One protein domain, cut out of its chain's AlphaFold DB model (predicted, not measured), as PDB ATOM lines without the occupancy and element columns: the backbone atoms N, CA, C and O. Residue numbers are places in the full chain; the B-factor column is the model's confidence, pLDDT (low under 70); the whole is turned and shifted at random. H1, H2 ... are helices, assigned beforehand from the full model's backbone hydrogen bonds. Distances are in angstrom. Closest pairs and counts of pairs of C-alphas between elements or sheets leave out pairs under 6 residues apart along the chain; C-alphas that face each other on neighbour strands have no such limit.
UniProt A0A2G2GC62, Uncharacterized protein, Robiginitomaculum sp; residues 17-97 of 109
ATOM      1  N   ILE A  17     -15.199  27.049  61.373       72.19
ATOM      2  CA  ILE A  17     -15.272  25.625  61.030       72.19
ATOM      3  C   ILE A  17     -15.758  25.471  59.587       72.19
ATOM      4  O   ILE A  17     -15.145  24.726  58.827       72.19
ATOM      5  N   LYS A  18     -16.800  26.217  59.198       73.06
ATOM      6  CA  LYS A  18     -17.326  26.228  57.827       73.06
ATOM      7  C   LYS A  18     -16.255  26.667  56.820       73.06
ATOM      8  O   LYS A  18     -15.948  25.921  55.902       73.06
ATOM      9  N   GLU A  19     -15.577  27.779  57.098       73.12
ATOM     10  CA  GLU A  19     -14.494  28.316  56.259       73.12
ATOM     11  C   GLU A  19     -13.321  27.331  56.085       73.12
ATOM     12  O   GLU A  19     -12.764  27.192  55.002       73.12
ATOM     13  N   ARG A  20     -12.961  26.582  57.138       74.50
ATOM     14  CA  ARG A  20     -11.937  25.524  57.059       74.50
ATOM     15  C   ARG A  20     -12.381  24.279  56.297       74.50
ATOM     16  O   ARG A  20     -11.515  23.548  55.834       74.50
ATOM     17  N   THR A  21     -13.682  24.012  56.256       73.25
ATOM     18  CA  THR A  21     -14.254  22.821  55.611       73.25
ATOM     19  C   THR A  21     -14.453  23.055  54.113       73.25
ATOM     20  O   THR A  21     -14.274  22.131  53.331       73.25
ATOM     21  N   GLU A  22     -14.764  24.293  53.719       79.69
ATOM     22  CA  GLU A  22     -14.894  24.721  52.316       79.69
ATOM     23  C   GLU A  22     -13.534  25.035  51.664       79.69
ATOM     24  O   GLU A  22     -13.397  25.000  50.445       79.69
ATOM     25  N   ALA A  23     -12.501  25.326  52.461       78.75
ATOM     26  CA  ALA A  23     -11.160  25.571  51.948       78.75
ATOM     27  C   ALA A  23     -10.448  24.271  51.542       78.75
ATOM     28  O   ALA A  23     -10.417  23.293  52.290       78.75
ATOM     29  N   HIS A  24      -9.759  24.301  50.396       80.62
ATOM     30  CA  HIS A  24      -8.852  23.227  49.991       80.62
ATOM     31  C   HIS A  24      -7.839  22.930  51.122       80.62
ATOM     32  O   HIS A  24      -7.328  23.877  51.732       80.62
ATOM     33  N   PRO A  25      -7.481  21.663  51.412       83.44
ATOM     34  CA  PRO A  25      -6.638  21.301  52.562       83.44
ATOM     35  C   PRO A  25      -5.294  22.049  52.615       83.44
ATOM     36  O   PRO A  25      -4.766  22.319  53.693       83.44
ATOM     37  N   LEU A  26      -4.769  22.449  51.454       84.81
ATOM     38  CA  LEU A  26      -3.520  23.210  51.325       84.81
ATOM     39  C   LEU A  26      -3.693  24.708  51.645       84.81
ATOM     40  O   LEU A  26      -2.714  25.378  51.960       84.81
ATOM     41  N   ALA A  27      -4.918  25.236  51.594       81.56
ATOM     42  CA  ALA A  27      -5.244  26.626  51.918       81.56
ATOM     43  C   ALA A  27      -5.495  26.842  53.422       81.56
ATOM     44  O   ALA A  27      -5.318  27.952  53.924       81.56
ATOM     45  N   VAL A  28      -5.829  25.784  54.171       82.56
ATOM     46  CA  VAL A  28      -6.053  25.816  55.628       82.56
ATOM     47  C   VAL A  28      -4.933  26.519  56.425       82.56
ATOM     48  O   VAL A  28      -5.264  27.346  57.283       82.56
ATOM     49  N   PRO A  29      -3.624  26.276  56.179       87.81
ATOM     50  CA  PRO A  29      -2.556  26.998  56.881       87.81
ATOM     51  C   PRO A  29      -2.478  28.492  56.531       87.81
ATOM     52  O   PRO A  29      -1.905  29.261  57.302       87.81
ATOM     53  N   PHE A  30      -3.074  28.924  55.417       86.62
ATOM     54  CA  PHE A  30      -3.034  30.304  54.925       86.62
ATOM     55  C   PHE A  30      -4.344  31.077  55.131       86.62
ATOM     56  O   PHE A  30      -4.398  32.256  54.802       86.62
ATOM     57  N   LEU A  31      -5.372  30.489  55.751       84.06
ATOM     58  CA  LEU A  31      -6.650  31.167  56.040       84.06
ATOM     59  C   LEU A  31      -6.490  32.475  56.829       84.06
ATOM     60  O   LEU A  31      -7.289  33.400  56.710       84.06
ATOM     61  N   TRP A  32      -5.430  32.592  57.631       85.81
ATOM     62  CA  TRP A  32      -5.139  33.833  58.344       85.81
ATOM     63  C   TRP A  32      -4.846  35.004  57.394       85.81
ATOM     64  O   TRP A  32      -5.166  36.135  57.751       85.81
ATOM     65  N   LEU A  33      -4.314  34.740  56.198       84.12
ATOM     66  CA  LEU A  33      -4.007  35.734  55.167       84.12
ATOM     67  C   LEU A  33      -5.276  36.355  54.560       84.12
ATOM     68  O   LEU A  33      -5.247  37.509  54.144       84.12
ATOM     69  N   GLY A  34      -6.396  35.621  54.582       81.00
ATOM     70  CA  GLY A  34      -7.705  36.072  54.094       81.00
ATOM     71  C   GLY A  34      -8.435  37.046  55.025       81.00
ATOM     72  O   GLY A  34      -9.467  37.601  54.660       81.00
ATOM     73  N   LYS A  35      -7.918  37.300  56.235       87.94
ATOM     74  CA  LYS A  35      -8.536  38.263  57.156       87.94
ATOM     75  C   LYS A  35      -8.456  39.671  56.574       87.94
ATOM     76  O   LYS A  35      -7.370  40.148  56.252       87.94
ATOM     77  N   GLU A  36      -9.576  40.389  56.585       86.44
ATOM     78  CA  GLU A  36      -9.692  41.744  56.025       86.44
ATOM     79  C   GLU A  36      -8.611  42.710  56.548       86.44
ATOM     80  O   GLU A  36      -8.044  43.489  55.787       86.44
ATOM     81  N   LYS A  37      -8.254  42.613  57.835       90.19
ATOM     82  CA  LYS A  37      -7.167  43.404  58.433       90.19
ATOM     83  C   LYS A  37      -5.815  43.154  57.757       90.19
ATOM     84  O   LYS A  37      -5.050  44.087  57.563       90.19
ATOM     85  N   ILE A  38      -5.498  41.904  57.435       88.12
ATOM     86  CA  ILE A  38      -4.208  41.546  56.833       88.12
ATOM     87  C   ILE A  38      -4.180  41.972  55.373       88.12
ATOM     88  O   ILE A  38      -3.195  42.570  54.951       88.12
ATOM     89  N   ILE A  39      -5.280  41.767  54.648       87.38
ATOM     90  CA  ILE A  39      -5.428  42.225  53.263       87.38
ATOM     91  C   ILE A  39      -5.262  43.751  53.184       87.38
ATOM     92  O   ILE A  39      -4.438  44.239  52.413       87.38
ATOM     93  N   LYS A  40      -5.965  44.516  54.032       88.38
ATOM     94  CA  LYS A  40      -5.865  45.989  54.067       88.38
ATOM     95  C   LYS A  40      -4.461  46.481  54.422       88.38
ATOM     96  O   LYS A  40      -4.002  47.485  53.887       88.38
ATOM     97  N   ASN A  41      -3.761  45.768  55.302       92.44
ATOM     98  CA  ASN A  41      -2.403  46.111  55.718       92.44
ATOM     99  C   ASN A  41      -1.317  45.490  54.826       92.44
ATOM    100  O   ASN A  41      -0.132  45.717  55.079       92.44
ATOM    101  N   PHE A  42      -1.675  44.748  53.776       89.19
ATOM    102  CA  PHE A  42      -0.698  44.084  52.915       89.19
ATOM    103  C   PHE A  42       0.250  45.083  52.248       89.19
ATOM    104  O   PHE A  42       1.413  44.760  52.051       89.19
ATOM    105  N   ILE A  43      -0.197  46.322  52.004       88.44
ATOM    106  CA  ILE A  43       0.618  47.407  51.435       88.44
ATOM    107  C   ILE A  43       1.899  47.703  52.231       88.44
ATOM    108  O   ILE A  43       2.903  48.125  51.656       88.44
ATOM    109  N   PHE A  44       1.908  47.433  53.539       90.75
ATOM    110  CA  PHE A  44       3.095  47.632  54.368       90.75
ATOM    111  C   PHE A  44       4.205  46.624  54.063       90.75
ATOM    112  O   PHE A  44       5.368  46.938  54.289       90.75
ATOM    113  N   VAL A  45       3.878  45.446  53.527       90.75
ATOM    114  CA  VAL A  45       4.864  44.415  53.174       90.75
ATOM    115  C   VAL A  45       5.783  44.873  52.032       90.75
ATOM    116  O   VAL A  45       6.994  44.928  52.252       90.75
ATOM    117  N   PRO A  46       5.278  45.255  50.840       89.50
ATOM    118  CA  PRO A  46       6.140  45.736  49.767       89.50
ATOM    119  C   PRO A  46       6.780  47.090  50.106       89.50
ATOM    120  O   PRO A  46       7.919  47.324  49.711       89.50
ATOM    121  N   LEU A  47       6.115  47.948  50.893       91.06
ATOM    122  CA  LEU A  47       6.712  49.199  51.374       91.06
ATOM    123  C   LEU A  47       7.918  48.942  52.291       91.06
ATOM    124  O   LEU A  47       8.976  49.541  52.110       91.06
ATOM    125  N   PHE A  48       7.777  48.026  53.253       93.94
ATOM    126  CA  PHE A  48       8.879  47.611  54.118       93.94
ATOM    127  C   PHE A  48      10.012  46.989  53.303       93.94
ATOM    128  O   PHE A  48      11.171  47.335  53.523       93.94
ATOM    129  N   GLY A  49       9.684  46.134  52.328       91.06
ATOM    130  CA  GLY A  49      10.656  45.568  51.393       91.06
ATOM    131  C   GLY A  49      11.462  46.652  50.676       91.06
ATOM    132  O   GLY A  49      12.688  46.619  50.717       91.06
ATOM    133  N   LEU A  50      10.794  47.657  50.100       91.81
ATOM    134  CA  LEU A  50      11.456  48.775  49.420       91.81
ATOM    135  C   LEU A  50      12.446  49.493  50.343       91.81
ATOM    136  O   LEU A  50      13.599  49.702  49.961       91.81
ATOM    137  N   ILE A  51      12.019  49.848  51.557       92.50
ATOM    138  CA  ILE A  51      12.866  50.559  52.524       92.50
ATOM    139  C   ILE A  51      14.050  49.680  52.937       92.50
ATOM    140  O   ILE A  51      15.199  50.116  52.885       92.50
ATOM    141  N   PHE A  52      13.787  48.427  53.304       93.12
ATOM    142  CA  PHE A  52      14.799  47.486  53.773       93.12
ATOM    143  C   PHE A  52      15.867  47.200  52.711       93.12
ATOM    144  O   PHE A  52      17.061  47.308  52.995       93.12
ATOM    145  N   PHE A  53      15.459  46.903  51.474       89.50
ATOM    146  CA  PHE A  53      16.404  46.665  50.382       89.50
ATOM    147  C   PHE A  53      17.167  47.931  49.988       89.50
ATOM    148  O   PHE A  53      18.336  47.837  49.622       89.50
ATOM    149  N   SER A  54      16.562  49.114  50.126       88.88
ATOM    150  CA  SER A  54      17.261  50.382  49.876       88.88
ATOM    151  C   SER A  54      18.361  50.631  50.911       88.88
ATOM    152  O   SER A  54      19.468  51.032  50.553       88.88
ATOM    153  N   LEU A  55      18.104  50.321  52.186       91.25
ATOM    154  CA  LEU A  55      19.115  50.388  53.249       91.25
ATOM    155  C   LEU A  55      20.239  49.364  53.044       91.25
ATOM    156  O   LEU A  55      21.411  49.678  53.264       91.25
ATOM    157  N   LEU A  56      19.902  48.146  52.606       88.81
ATOM    158  CA  LEU A  56      20.902  47.131  52.271       88.81
ATOM    159  C   LEU A  56      21.780  47.560  51.095       88.81
ATOM    160  O   LEU A  56      22.996  47.429  51.200       88.81
ATOM    161  N   GLY A  57      21.191  48.107  50.029       83.94
ATOM    162  CA  GLY A  57      21.934  48.611  48.869       83.94
ATOM    163  C   GLY A  57      22.873  49.767  49.219       83.94
ATOM    164  O   GLY A  57      23.968  49.854  48.675       83.94
ATOM    165  N   PHE A  58      22.500  50.603  50.194       84.06
ATOM    166  CA  PHE A  58      23.387  51.650  50.706       84.06
ATOM    167  C   PHE A  58      24.599  51.083  51.461       84.06
ATOM    168  O   PHE A  58      25.713  51.580  51.314       84.06
ATOM    169  N   LYS A  59      24.402  50.034  52.272       86.62
ATOM    170  CA  LYS A  59      25.490  49.395  53.032       86.62
ATOM    171  C   LYS A  59      26.376  48.496  52.163       86.62
ATOM    172  O   LYS A  59      27.569  48.373  52.433       86.62
ATOM    173  N   TYR A  60      25.793  47.860  51.153       84.50
ATOM    174  CA  TYR A  60      26.453  46.923  50.252       84.50
ATOM    175  C   TYR A  60      26.268  47.399  48.805       84.50
ATOM    176  O   TYR A  60      25.367  46.913  48.115       84.50
ATOM    177  N   PRO A  61      27.088  48.365  48.350       78.69
ATOM    178  CA  PRO A  61      26.972  48.899  47.002       78.69
ATOM    179  C   PRO A  61      27.260  47.821  45.953       78.69
ATOM    180  O   PRO A  61      28.066  46.911  46.173       78.69
ATOM    181  N   LEU A  62      26.608  47.935  44.793       77.62
ATOM    182  CA  LEU A  62      26.846  47.029  43.676       77.62
ATOM    183  C   LEU A  62      28.295  47.152  43.201       77.62
ATOM    184  O   LEU A  62      28.800  48.246  42.965       77.62
ATOM    185  N   HIS A  63      28.950  46.007  43.021       77.19
ATOM    186  CA  HIS A  63      30.348  45.961  42.601       77.19
ATOM    187  C   HIS A  63      30.545  46.499  41.175       77.19
ATOM    188  O   HIS A  63      31.609  47.024  40.860       77.19
ATOM    189  N   HIS A  64      29.548  46.342  40.297       79.94
ATOM    190  CA  HIS A  64      29.571  46.797  38.903       79.94
ATOM    191  C   HIS A  64      28.266  47.549  38.599       79.94
ATOM    192  O   HIS A  64      27.312  46.932  38.121       79.94
ATOM    193  N   PRO A  65      28.182  48.851  38.923       78.75
ATOM    194  CA  PRO A  65      26.997  49.642  38.622       78.75
ATOM    195  C   PRO A  65      26.870  49.860  37.111       78.75
ATOM    196  O   PRO A  65      27.861  50.069  36.406       78.75
ATOM    197  N   ALA A  66      25.638  49.826  36.610       80.00
ATOM    198  CA  ALA A  66      25.348  50.258  35.247       80.00
ATOM    199  C   ALA A  66      25.567  51.777  35.101       80.00
ATOM    200  O   ALA A  66      25.515  52.531  36.070       80.00
ATOM    201  N   SER A  67      25.757  52.275  33.880       82.56
ATOM    202  CA  SER A  67      25.955  53.717  33.646       82.56
ATOM    203  C   SER A  67      24.736  54.580  34.005       82.56
ATOM    204  O   SER A  67      24.870  55.785  34.189       82.56
ATOM    205  N   TRP A  68      23.548  53.975  34.094       78.06
ATOM    206  CA  TRP A  68      22.294  54.618  34.504       78.06
ATOM    207  C   TRP A  68      21.928  54.360  35.973       78.06
ATOM    208  O   TRP A  68      20.861  54.781  36.423       78.06
ATOM    209  N   ASP A  69      22.759  53.611  36.703       80.12
ATOM    210  CA  ASP A  69      22.481  53.223  38.082       80.12
ATOM    211  C   ASP A  69      22.709  54.435  38.994       80.12
ATOM    212  O   ASP A  69      23.803  54.991  39.085       80.12
ATOM    213  N   PHE A  70      21.655  54.861  39.681       77.12
ATOM    214  CA  PHE A  70      21.730  55.833  40.774       77.12
ATOM    215  C   PHE A  70      21.410  55.141  42.105       77.12
ATOM    216  O   PHE A  70      20.896  54.026  42.108       77.12
ATOM    217  N   ALA A  71      21.683  55.787  43.242       71.75
ATOM    218  CA  ALA A  71      21.730  55.160  44.575       71.75
ATOM    219  C   ALA A  71      20.584  54.180  44.940       71.75
ATOM    220  O   ALA A  71      20.823  53.217  45.661       71.75
ATOM    221  N   PHE A  72      19.360  54.397  44.441       76.31
ATOM    222  CA  PHE A  72      18.181  53.553  44.709       76.31
ATOM    223  C   PHE A  72      17.511  53.007  43.437       76.31
ATOM    224  O   PHE A  72      16.378  52.538  43.466       76.31
ATOM    225  N   SER A  73      18.185  53.092  42.296       83.69
ATOM    226  CA  SER A  73      17.650  52.688  40.988       83.69
ATOM    227  C   SER A  73      17.203  51.225  40.962       83.69
ATOM    228  O   SER A  73      16.057  50.954  40.610       83.69
ATOM    229  N   TYR A  74      18.040  50.293  41.423       82.62
ATOM    230  CA  TYR A  74      17.692  48.872  41.519       82.62
ATOM    231  C   TYR A  74      16.419  48.622  42.345       82.62
ATOM    232  O   TYR A  74      15.543  47.862  41.929       82.62
ATOM    233  N   THR A  75      16.278  49.280  43.501       87.31
ATOM    234  CA  THR A  75      15.122  49.068  44.382       87.31
ATOM    235  C   THR A  75      13.855  49.707  43.833       87.31
ATOM    236  O   THR A  75      12.787  49.104  43.924       87.31
ATOM    237  N   LEU A  76      13.960  50.879  43.204       88.88
ATOM    238  CA  LEU A  76      12.832  51.545  42.552       88.88
ATOM    239  C   LEU A  76      12.350  50.784  41.317       88.88
ATOM    240  O   LEU A  76      11.149  50.566  41.172       88.88
ATOM    241  N   ILE A  77      13.268  50.348  40.452       89.25
ATOM    242  CA  ILE A  77      12.936  49.571  39.251       89.25
ATOM    243  C   ILE A  77      12.331  48.225  39.656       89.25
ATOM    244  O   ILE A  77      11.286  47.842  39.131       89.25
ATOM    245  N   GLY A  78      12.932  47.536  40.631       88.00
ATOM    246  CA  GLY A  78      12.400  46.283  41.164       88.00
ATOM    247  C   GLY A  78      11.005  46.449  41.771       88.00
ATOM    248  O   GLY A  78      10.113  45.647  41.494       88.00
ATOM    249  N   PHE A  79      10.779  47.519  42.540       91.81
ATOM    250  CA  PHE A  79       9.464  47.823  43.102       91.81
ATOM    251  C   PHE A  79       8.430  48.138  42.019       91.81
ATOM    252  O   PHE A  79       7.333  47.585  42.054       91.81
ATOM    253  N   ALA A  80       8.780  48.966  41.034       92.19
ATOM    254  CA  ALA A  80       7.891  49.295  39.924       92.19
ATOM    255  C   ALA A  80       7.510  48.044  39.116       92.19
ATOM    256  O   ALA A  80       6.332  47.841  38.819       92.19
ATOM    257  N   ALA A  81       8.480  47.173  38.822       92.12
ATOM    258  CA  ALA A  81       8.243  45.900  38.145       92.12
ATOM    259  C   ALA A  81       7.332  44.976  38.968       92.12
ATOM    260  O   ALA A  81       6.380  44.408  38.431       92.12
ATOM    261  N   TYR A  82       7.565  44.866  40.278       90.19
ATOM    262  CA  TYR A  82       6.694  44.110  41.180       90.19
ATOM    263  C   TYR A  82       5.261  44.657  41.181       90.19
ATOM    264  O   TYR A  82       4.317  43.896  40.975       90.19
ATOM    265  N   SER A  83       5.084  45.970  41.366       90.44
ATOM    266  CA  SER A  83       3.764  46.608  41.339       90.44
ATOM    267  C   SER A  83       3.054  46.370  40.013       90.44
ATOM    268  O   SER A  83       1.869  46.053  40.010       90.44
ATOM    269  N   PHE A  84       3.778  46.463  38.898       93.44
ATOM    270  CA  PHE A  84       3.236  46.159  37.582       93.44
ATOM    271  C   PHE A  84       2.709  44.720  37.506       93.44
ATOM    272  O   PHE A  84       1.547  44.523  37.163       93.44
ATOM    273  N   VAL A  85       3.510  43.723  37.899       90.50
ATOM    274  CA  VAL A  85       3.095  42.307  37.888       90.50
ATOM    275  C   VAL A  85       1.883  42.064  38.793       90.50
ATOM    276  O   VAL A  85       0.942  41.386  38.387       90.50
ATOM    277  N   VAL A  86       1.873  42.639  39.997       87.19
ATOM    278  CA  VAL A  86       0.761  42.482  40.949       87.19
ATOM    279  C   VAL A  86      -0.530  43.092  40.408       87.19
ATOM    280  O   VAL A  86      -1.585  42.468  40.489       87.19
ATOM    281  N   LEU A  87      -0.461  44.288  39.822       89.56
ATOM    282  CA  LEU A  87      -1.626  44.940  39.219       89.56
ATOM    283  C   LEU A  87      -2.107  44.205  37.960       89.56
ATOM    284  O   LEU A  87      -3.299  44.230  37.653       89.56
ATOM    285  N   MET A  88      -1.208  43.500  37.271       93.00
ATOM    286  CA  MET A  88      -1.544  42.655  36.125       93.00
ATOM    287  C   MET A  88      -2.245  41.345  36.503       93.00
ATOM    288  O   MET A  88      -2.717  40.653  35.604       93.00
ATOM    289  N   ALA A  89      -2.407  41.018  37.789       87.31
ATOM    290  CA  ALA A  89      -3.127  39.814  38.201       87.31
ATOM    291  C   ALA A  89      -4.557  39.777  37.633       87.31
ATOM    292  O   ALA A  89      -4.915  38.823  36.953       87.31
ATOM    293  N   TRP A  90      -5.359  40.827  37.841       87.31
ATOM    294  CA  TRP A  90      -6.745  40.875  37.356       87.31
ATOM    295  C   TRP A  90      -6.888  40.746  35.826       87.31
ATOM    296  O   TRP A  90      -7.642  39.874  35.384       87.31
ATOM    297  N   PRO A  91      -6.185  41.541  34.988       91.56
ATOM    298  CA  PRO A  91      -6.316  41.408  33.539       91.56
ATOM    299  C   PRO A  91      -5.776  40.069  33.023       91.56
ATOM    300  O   PRO A  91      -6.353  39.505  32.094       91.56
ATOM    301  N   LEU A  92      -4.712  39.531  33.628       88.44
ATOM    302  CA  LEU A  92      -4.151  38.246  33.220       88.44
ATOM    303  C   LEU A  92      -5.078  37.087  33.595       88.44
ATOM    304  O   LEU A  92      -5.288  36.202  32.773       88.44
ATOM    305  N   PHE A  93      -5.700  37.129  34.779       86.81
ATOM    306  CA  PHE A  93      -6.755  36.184  35.149       86.81
ATOM    307  C   PHE A  93      -7.919  36.259  34.168       86.81
ATOM    308  O   PHE A  93      -8.353  35.225  33.689       86.81
ATOM    309  N   LYS A  94      -8.378  37.451  33.781       86.88
ATOM    310  CA  LYS A  94      -9.455  37.572  32.786       86.88
ATOM    311  C   LYS A  94      -9.088  36.970  31.422       86.88
ATOM    312  O   LYS A  94      -9.969  36.491  30.719       86.88
ATOM    313  N   LEU A  95      -7.815  37.026  31.034       88.75
ATOM    314  CA  LEU A  95      -7.350  36.525  29.739       88.75
ATOM    315  C   LEU A  95      -7.064  35.015  29.744       88.75
ATOM    316  O   LEU A  95      -7.274  34.358  28.728       88.75
ATOM    317  N   LEU A  96      -6.540  34.480  30.850       86.88
ATOM    318  CA  LEU A  96      -6.087  33.087  30.953       86.88
ATOM    319  C   LEU A  96      -7.063  32.180  31.705       86.88
ATOM    320  O   LEU A  96      -6.956  30.958  31.576       86.88
ATOM    321  N   ALA A  97      -7.964  32.734  32.520       83.31
ATOM    322  CA  ALA A  97      -8.942  31.927  33.227       83.31
ATOM    323  C   ALA A  97      -9.854  31.248  32.213       83.31
ATOM    324  O   ALA A  97     -10.333  31.845  31.247       83.31
TER     325      ALA A  97
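This is residues 17 to 97 of the 109 residues of an uncharacterized protein of Robiginitomaculum sp (UniProt A0A2G2GC62). An open, V-like helical hairpin has H4 and H5 as arms beside the loop of residues 60 to 72; short H3, H2 and H1 prolong H4's arm, and H6 prolongs H5's. The printed part has 81 residues with six named helices, H1 to H6 in order, and no named strand: all helix. It is extended, with a radius of gyration of the C-alphas of 18.1 A and spans of 55 by 31 by 21 A.

H4, residues 44 to 59, and H5, residues 73 to 87, form a hairpin, opposite ways at a shallow tilt of 19 degrees. They touch, H5 with residues 75 to 79 alone; the closest C-alphas, of Ser 54 and Thr 75, are 6.0 A apart. H3, residues 36 to 41, and H4 meet only through their link, as do H5 and H6, residues 89 to 96. H2, residues 28 to 34, and H3 are close but not clearly touching; the closest C-alphas, of Leu 33 and Ile 39, are 6.9 A apart. H1, residues 17 to 22, and H2 are too, with C-alphas 20 and 28 closest at 6.1 A. Each O i to N i+4 pair is within hydrogen-bond range in H1, H3, H4, H5 and H6; H2 has 0 of 3, but 3 of 4 O i to N i+3.

H4, 22.5 A long, begins at C-alpha 44 (3.095, 47.632, 54.368); H5, 20.9 A long, ends at C-alpha 87 (-1.626, 44.940, 39.219).

The printed part has no cut; the link H4 to H5 is long. No printed residue is under pLDDT 70.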